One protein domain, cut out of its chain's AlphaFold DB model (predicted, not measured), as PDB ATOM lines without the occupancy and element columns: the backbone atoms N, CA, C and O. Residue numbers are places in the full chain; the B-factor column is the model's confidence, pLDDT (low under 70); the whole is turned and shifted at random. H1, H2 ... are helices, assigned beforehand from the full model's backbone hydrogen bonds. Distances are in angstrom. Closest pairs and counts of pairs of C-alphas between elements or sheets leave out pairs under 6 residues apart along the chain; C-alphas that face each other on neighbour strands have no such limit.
ATOM      1  N   THR A  15     357.263 374.248 316.893       90.19
ATOM      2  CA  THR A  15     358.000 373.576 315.814       90.19
ATOM      3  C   THR A  15     359.497 373.514 316.103       90.19
ATOM      4  O   THR A  15     360.036 374.263 316.920       90.19
ATOM      5  N   GLY A  16     360.178 372.578 315.437       92.56
ATOM      6  CA  GLY A  16     361.625 372.410 315.535       92.56
ATOM      7  C   GLY A  16     362.109 372.091 316.953       92.56
ATOM      8  O   GLY A  16     361.451 371.383 317.712       92.56
ATOM      9  N   GLN A  17     363.280 372.628 317.302       93.19
ATOM     10  CA  GLN A  17     363.929 372.365 318.591       93.19
ATOM     11  C   GLN A  17     363.158 372.946 319.781       93.19
ATOM     12  O   GLN A  17     363.228 372.390 320.870       93.19
ATOM     13  N   THR A  18     362.372 374.004 319.568       93.00
ATOM     14  CA  THR A  18     361.491 374.571 320.597       93.00
ATOM     15  C   THR A  18     360.426 373.562 321.024       93.00
ATOM     16  O   THR A  18     360.206 373.390 322.218       93.00
ATOM     17  N   LYS A  19     359.823 372.826 320.072       93.81
ATOM     18  CA  LYS A  19     358.892 371.727 320.390       93.81
ATOM     19  C   LYS A  19     359.600 370.611 321.152       93.81
ATOM     20  O   LYS A  19     359.093 370.167 322.172       93.81
ATOM     21  N   SER A  20     360.769 370.176 320.681       94.88
ATOM     22  CA  SER A  20     361.529 369.107 321.343       94.88
ATOM     23  C   SER A  20     361.899 369.462 322.781       94.88
ATOM     24  O   SER A  20     361.763 368.620 323.660       94.88
ATOM     25  N   PHE A  21     362.307 370.707 323.029       94.69
ATOM     26  CA  PHE A  21     362.607 371.180 324.376       94.69
ATOM     27  C   PHE A  21     361.352 371.281 325.252       94.69
ATOM     28  O   PHE A  21     361.389 370.897 326.415       94.69
ATOM     29  N   ALA A  22     360.226 371.733 324.697       93.88
ATOM     30  CA  ALA A  22     358.957 371.775 325.422       93.88
ATOM     31  C   ALA A  22     358.470 370.372 325.824       93.88
ATOM     32  O   ALA A  22     358.012 370.182 326.947       93.88
ATOM     33  N   VAL A  23     358.610 369.377 324.938       93.56
ATOM     34  CA  VAL A  23     358.323 367.966 325.257       93.56
ATOM     35  C   VAL A  23     359.250 367.467 326.365       93.56
ATOM     36  O   VAL A  23     358.769 366.911 327.345       93.56
ATOM     37  N   ASP A  24     360.556 367.724 326.257       94.69
ATOM     38  CA  ASP A  24     361.530 367.341 327.286       94.69
ATOM     39  C   ASP A  24     361.189 367.956 328.653       94.69
ATOM     40  O   ASP A  24     361.189 367.247 329.658       94.69
ATOM     41  N   CYS A  25     360.803 369.236 328.680       92.88
ATOM     42  CA  CYS A  25     360.326 369.914 329.883       92.88
ATOM     43  C   CYS A  25     359.051 369.270 330.437       92.88
ATOM     44  O   CYS A  25     358.952 369.048 331.638       92.88
ATOM     45  N   TYR A  26     358.086 368.946 329.578       91.56
ATOM     46  CA  TYR A  26     356.831 368.309 329.976       91.56
ATOM     47  C   TYR A  26     357.044 366.908 330.590       91.56
ATOM     48  O   TYR A  26     356.375 366.553 331.566       91.56
ATOM     49  N   GLU A  27     357.974 366.125 330.032       92.19
ATOM     50  CA  GLU A  27     358.258 364.754 330.468       92.19
ATOM     51  C   GLU A  27     359.174 364.688 331.697       92.19
ATOM     52  O   GLU A  27     358.959 363.842 332.567       92.19
ATOM     53  N   ASN A  28     360.177 365.569 331.790       92.38
ATOM     54  CA  ASN A  28     361.226 365.479 332.811       92.38
ATOM     55  C   ASN A  28     361.067 366.467 333.970       92.38
ATOM     56  O   ASN A  28     361.605 366.198 335.044       92.38
ATOM     57  N   ARG A  29     360.360 367.590 333.790       90.56
ATOM     58  CA  ARG A  29     360.141 368.564 334.871       90.56
ATOM     59  C   ARG A  29     358.821 368.317 335.585       90.56
ATOM     60  O   ARG A  29     357.833 367.831 335.025       90.56
ATOM     61  N   THR A  30     358.805 368.663 336.860       88.50
ATOM     62  CA  THR A  30     357.601 368.630 337.687       88.50
ATOM     63  C   THR A  30     356.699 369.834 337.404       88.50
ATOM     64  O   THR A  30     357.140 370.862 336.896       88.50
ATOM     65  N   LEU A  31     355.411 369.723 337.752       87.94
ATOM     66  CA  LEU A  31     354.473 370.844 337.617       87.94
ATOM     67  C   LEU A  31     354.946 372.069 338.418       87.94
ATOM     68  O   LEU A  31     354.845 373.182 337.919       87.94
ATOM     69  N   GLU A  32     355.493 371.856 339.617       87.88
ATOM     70  CA  GLU A  32     356.013 372.925 340.477       87.88
ATOM     71  C   GLU A  32     357.169 373.683 339.812       87.88
ATOM     72  O   GLU A  32     357.189 374.911 339.849       87.88
ATOM     73  N   GLU A  33     358.088 372.977 339.145       88.19
ATOM     74  CA  GLU A  33     359.182 373.594 338.380       88.19
ATOM     75  C   GLU A  33     358.664 374.384 337.175       88.19
ATOM     76  O   GLU A  33     359.149 375.479 336.892       88.19
ATOM     77  N   LEU A  34     357.661 373.857 336.468       88.06
ATOM     78  CA  LEU A  34     357.061 374.529 335.313       88.06
ATOM     79  C   LEU A  34     356.216 375.751 335.718       88.06
ATOM     80  O   LEU A  34     356.114 376.689 334.937       88.06
ATOM     81  N   GLN A  35     355.630 375.757 336.921       87.62
ATOM     82  CA  GLN A  35     354.810 376.855 337.455       87.62
ATOM     83  C   GLN A  35     355.619 378.077 337.899       87.62
ATOM     84  O   GLN A  35     355.035 379.136 338.147       87.62
ATOM     85  N   GLN A  36     356.940 377.948 338.041       86.25
ATOM     86  CA  GLN A  36     357.783 379.093 338.360       86.25
ATOM     87  C   GLN A  36     357.745 380.122 337.215       86.25
ATOM     88  O   GLN A  36     357.547 379.754 336.059       86.25
ATOM     89  N   PRO A  37     357.897 381.425 337.504       80.38
ATOM     90  CA  PRO A  37     357.988 382.426 336.452       80.38
ATOM     91  C   PRO A  37     359.275 382.208 335.649       80.38
ATOM     92  O   PRO A  37     360.370 382.381 336.174       80.38
ATOM     93  N   HIS A  38     359.130 381.840 334.377       83.12
ATOM     94  CA  HIS A  38     360.243 381.653 333.448       83.12
ATOM     95  C   HIS A  38     360.262 382.816 332.466       83.12
ATOM     96  O   HIS A  38     359.473 382.849 331.523       83.12
ATOM     97  N   THR A  39     361.143 383.792 332.681       86.31
ATOM     98  CA  THR A  39     361.339 384.867 331.703       86.31
ATOM     99  C   THR A  39     362.501 384.536 330.767       86.31
ATOM    100  O   THR A  39     363.381 383.748 331.117       86.31
ATOM    101  N   PRO A  40     362.573 385.146 329.570       86.19
ATOM    102  CA  PRO A  40     363.751 385.020 328.714       86.19
ATOM    103  C   PRO A  40     365.057 385.473 329.389       86.19
ATOM    104  O   PRO A  40     366.127 385.109 328.918       86.19
ATOM    105  N   GLU A  41     365.001 386.284 330.445       88.25
ATOM    106  CA  GLU A  41     366.187 386.734 331.187       88.25
ATOM    107  C   GLU A  41     366.703 385.655 332.153       88.25
ATOM    108  O   GLU A  41     367.904 385.595 332.408       88.25
ATOM    109  N   ASP A  42     365.817 384.764 332.611       87.81
ATOM    110  CA  ASP A  42     366.129 383.612 333.469       87.81
ATOM    111  C   ASP A  42     366.568 382.375 332.672       87.81
ATOM    112  O   ASP A  42     366.887 381.335 333.251       87.81
ATOM    113  N   ALA A  43     366.565 382.463 331.339       89.75
ATOM    114  CA  ALA A  43     366.846 381.321 330.488       89.75
ATOM    115  C   ALA A  43     368.262 380.791 330.711       89.75
ATOM    116  O   ALA A  43     369.252 381.509 330.534       89.75
ATOM    117  N   ASP A  44     368.351 379.498 331.016       89.31
ATOM    118  CA  ASP A  44     369.636 378.852 331.220       89.31
ATOM    119  C   ASP A  44     370.444 378.852 329.901       89.31
ATOM    120  O   ASP A  44     369.982 378.338 328.868       89.31
ATOM    121  N   PRO A  45     371.652 379.451 329.884       90.62
ATOM    122  CA  PRO A  45     372.444 379.569 328.667       90.62
ATOM    123  C   PRO A  45     372.983 378.216 328.181       90.62
ATOM    124  O   PRO A  45     373.212 378.054 326.977       90.62
ATOM    125  N   GLU A  46     373.181 377.240 329.070       93.81
ATOM    126  CA  GLU A  46     373.601 375.887 328.703       93.81
ATOM    127  C   GLU A  46     372.453 375.119 328.051       93.81
ATOM    128  O   GLU A  46     372.665 374.480 327.018       93.81
ATOM    129  N   GLU A  47     371.227 375.243 328.564       90.62
ATOM    130  CA  GLU A  47     370.036 374.679 327.926       90.62
ATOM    131  C   GLU A  47     369.767 375.325 326.569       90.62
ATOM    132  O   GLU A  47     369.614 374.616 325.569       90.62
ATOM    133  N   CYS A  48     369.795 376.658 326.492       93.00
ATOM    134  CA  CYS A  48     369.635 377.379 325.229       93.00
ATOM    135  C   CYS A  48     370.653 376.901 324.184       93.00
ATOM    136  O   CYS A  48     370.312 376.680 323.019       93.00
ATOM    137  N   LYS A  49     371.903 376.664 324.599       94.62
ATOM    138  CA  LYS A  49     372.960 376.146 323.726       94.62
ATOM    139  C   LYS A  49     372.761 374.671 323.362       94.62
ATOM    140  O   LYS A  49     372.935 374.323 322.193       94.62
ATOM    141  N   LYS A  50     372.397 373.817 324.322       94.00
ATOM    142  CA  LYS A  50     372.148 372.374 324.137       94.00
ATOM    143  C   LYS A  50     371.040 372.143 323.119       94.00
ATOM    144  O   LYS A  50     371.218 371.376 322.175       94.00
ATOM    145  N   TRP A  51     369.931 372.850 323.289       93.31
ATOM    146  CA  TRP A  51     368.747 372.747 322.442       93.31
ATOM    147  C   TRP A  51     368.804 373.670 321.223       93.31
ATOM    148  O   TRP A  51     367.904 373.643 320.391       93.31
ATOM    149  N   ARG A  52     369.860 374.489 321.097       94.88
ATOM    150  CA  ARG A  52     370.033 375.520 320.058       94.88
ATOM    151  C   ARG A  52     368.773 376.373 319.875       94.88
ATOM    152  O   ARG A  52     368.339 376.640 318.753       94.88
ATOM    153  N   ILE A  53     368.194 376.782 320.995       93.19
ATOM    154  CA  ILE A  53     367.040 377.671 321.076       93.19
ATOM    155  C   ILE A  53     367.474 379.023 321.636       93.19
ATOM    156  O   ILE A  53     368.505 379.157 322.293       93.19
ATOM    157  N   SER A  54     366.692 380.055 321.346       93.19
ATOM    158  CA  SER A  54     366.896 381.379 321.936       93.19
ATOM    159  C   SER A  54     366.242 381.442 323.319       93.19
ATOM    160  O   SER A  54     365.257 380.739 323.526       93.19
ATOM    161  N   PRO A  55     366.668 382.348 324.210       92.81
ATOM    162  CA  PRO A  55     366.034 382.545 325.518       92.81
ATOM    163  C   PRO A  55     364.511 382.742 325.459       92.81
ATOM    164  O   PRO A  55     363.756 382.207 326.261       92.81
ATOM    165  N   ARG A  56     364.032 383.433 324.418       90.62
ATOM    166  CA  ARG A  56     362.597 383.591 324.150       90.62
ATOM    167  C   ARG A  56     361.893 382.282 323.781       90.62
ATOM    168  O   ARG A  56     360.742 382.084 324.131       90.62
ATOM    169  N   HIS A  57     362.564 381.409 323.034       91.81
ATOM    170  CA  HIS A  57     362.035 380.085 322.708       91.81
ATOM    171  C   HIS A  57     362.106 379.146 323.916       91.81
ATOM    172  O   HIS A  57     361.252 378.280 324.044       91.81
ATOM    173  N   TRP A  58     363.093 379.328 324.795       93.88
ATOM    174  CA  TRP A  58     363.206 378.603 326.056       93.88
ATOM    175  C   TRP A  58     362.021 378.906 326.979       93.88
ATOM    176  O   TRP A  58     361.338 377.968 327.379       93.88
ATOM    177  N   SER A  59     361.697 380.186 327.215       91.94
ATOM    178  CA  SER A  59     360.544 380.544 328.060       91.94
ATOM    179  C   SER A  59     359.242 380.009 327.462       91.94
ATOM    180  O   SER A  59     358.496 379.297 328.124       91.94
ATOM    181  N   LEU A  60     359.050 380.228 326.158       91.12
ATOM    182  CA  LEU A  60     357.863 379.799 325.424       91.12
ATOM    183  C   LEU A  60     357.663 378.275 325.458       91.12
ATOM    184  O   LEU A  60     356.537 377.794 325.542       91.12
ATOM    185  N   ALA A  61     358.749 377.504 325.390       92.75
ATOM    186  CA  ALA A  61     358.704 376.052 325.493       92.75
ATOM    187  C   ALA A  61     358.289 375.579 326.894       92.75
ATOM    188  O   ALA A  61     357.528 374.620 327.012       92.75
ATOM    189  N   ILE A  62     358.755 376.256 327.945       92.19
ATOM    190  CA  ILE A  62     358.387 375.941 329.328       92.19
ATOM    191  C   ILE A  62     356.927 376.314 329.600       92.19
ATOM    192  O   ILE A  62     356.193 375.516 330.178       92.19
ATOM    193  N   GLU A  63     356.474 377.469 329.115       91.25
ATOM    194  CA  GLU A  63     355.071 377.891 329.191       91.25
ATOM    195  C   GLU A  63     354.145 376.899 328.464       91.25
ATOM    196  O   GLU A  63     353.097 376.509 328.983       91.25
ATOM    197  N   ALA A  64     354.560 376.419 327.287       91.38
ATOM    198  CA  ALA A  64     353.837 375.389 326.547       91.38
ATOM    199  C   ALA A  64     353.769 374.058 327.310       91.38
ATOM    200  O   ALA A  64     352.714 373.420 327.367       91.38
ATOM    201  N   ALA A  65     354.887 373.651 327.919       92.12
ATOM    202  CA  ALA A  65     354.966 372.456 328.750       92.12
ATOM    203  C   ALA A  65     354.048 372.547 329.973       92.12
ATOM    204  O   ALA A  65     353.308 371.601 330.259       92.12
ATOM    205  N   LEU A  66     354.046 373.701 330.652       90.94
ATOM    206  CA  LEU A  66     353.173 373.991 331.785       90.94
ATOM    207  C   LEU A  66     351.702 373.840 331.397       90.94
ATOM    208  O   LEU A  66     350.963 373.130 332.080       90.94
ATOM    209  N   LYS A  67     351.290 374.458 330.285       87.44
ATOM    210  CA  LYS A  67     349.907 374.389 329.807       87.44
ATOM    211  C   LYS A  67     349.461 372.947 329.578       87.44
ATOM    212  O   LYS A  67     348.454 372.529 330.140       87.44
ATOM    213  N   CYS A  68     350.233 372.165 328.820       88.44
ATOM    214  CA  CYS A  68     349.889 370.766 328.550       88.44
ATOM    215  C   CYS A  68     349.827 369.916 329.831       88.44
ATOM    216  O   CYS A  68     348.992 369.018 329.933       88.44
ATOM    217  N   ARG A  69     350.679 370.199 330.826       87.19
ATOM    218  CA  ARG A  69     350.625 369.562 332.154       87.19
ATOM    219  C   ARG A  69     349.359 369.934 332.921       87.19
ATOM    220  O   ARG A  69     348.752 369.056 333.527       87.19
ATOM    221  N   MET A  70     348.970 371.207 332.902       86.38
ATOM    222  CA  MET A  70     347.752 371.690 333.554       86.38
ATOM    223  C   MET A  70     346.487 371.105 332.917       86.38
ATOM    224  O   MET A  70     345.582 370.711 333.646       86.38
ATOM    225  N   GLU A  71     346.444 370.976 331.587       83.44
ATOM    226  CA  GLU A  71     345.309 370.384 330.861       83.44
ATOM    227  C   GLU A  71     345.150 368.871 331.097       83.44
ATOM    228  O   GLU A  71     344.043 368.365 330.977       83.44
ATOM    229  N   GLN A  72     346.215 368.140 331.456       72.31
ATOM    230  CA  GLN A  72     346.119 366.720 331.846       72.31
ATOM    231  C   GLN A  72     345.817 366.495 333.331       72.31
ATOM    232  O   GLN A  72     345.445 365.387 333.718       72.31
ATOM    233  N   ALA A  73     346.023 367.505 334.176       62.47
ATOM    234  CA  ALA A  73     345.761 367.418 335.611       62.47
ATOM    235  C   ALA A  73     344.295 367.724 335.985       62.47
ATOM    236  O   ALA A  73     343.935 367.545 337.152       62.47
ATOM    237  N   GLY A  74     343.479 368.196 335.033       48.91
ATOM    238  CA  GLY A  74     342.044 368.478 335.180       48.91
ATOM    239  C   GLY A  74     341.174 367.478 334.435       48.91
ATOM    240  O   GLY A  74     340.081 367.173 334.963       48.91
TER     241      GLY A  74
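This is residues 15 to 74 of the 74 residues of an uncharacterized protein of Nitrococcus mobilis Nb-231 (UniProt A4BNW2). One long helix, H4, runs along much of the longest axis, and H1 crosses it slantwise as a lopsided X. The short helix H2 packs on the later half of H4, the link after H2 runs back along H4, and the short H3 makes a corner with the first residues of H4. The printed part has 60 residues with four named helices, in the order H1, H2, H3, H4, and no named strand; it is all helix. It is compact, with a radius of gyration of the C-alphas of 10.7 A and spans of 33 by 22 by 16 A.

H1 is residues 16 to 28, 18.6 A long, beginning at C-alpha 16 (361.625, 372.410, 315.535). H2 is residues 31 to 34, and H3 is residues 45 to 50. H4 is residues 55 to 72, 26.2 A long, from C-alpha 55 (366.034, 382.545, 325.518) to C-alpha 72 (346.119, 366.720, 331.846).

H4 is the hub, touching three helices. H1 touches it at a steep tilt of 48 degrees, the same way; their closest C-alphas, of Ala 22 and Ala 61, are 4.3 A apart. H2 touches H4 at residues 62 to 70 alone, the closest C-alphas being those of Leu 34 and Leu 66, 5.3 A apart. H3 and H4 only just touch, with 3 pairs of C-alphas within 8 A, and only at the corner; the closest are those of Cys 48 and Pro 55, 6.3 A. H1 and H3 are near each other; H2 and H3 are apart. In H1, H3 and H4 every O i to N i+4 pair is within hydrogen-bond range; H2 is too short for one.

The C-alphas of Lys 49 and Gly 74, the two farthest apart, are 33.8 A apart. The printed part has no cut and no long link. Residues 73 to 74 have pLDDT under 70.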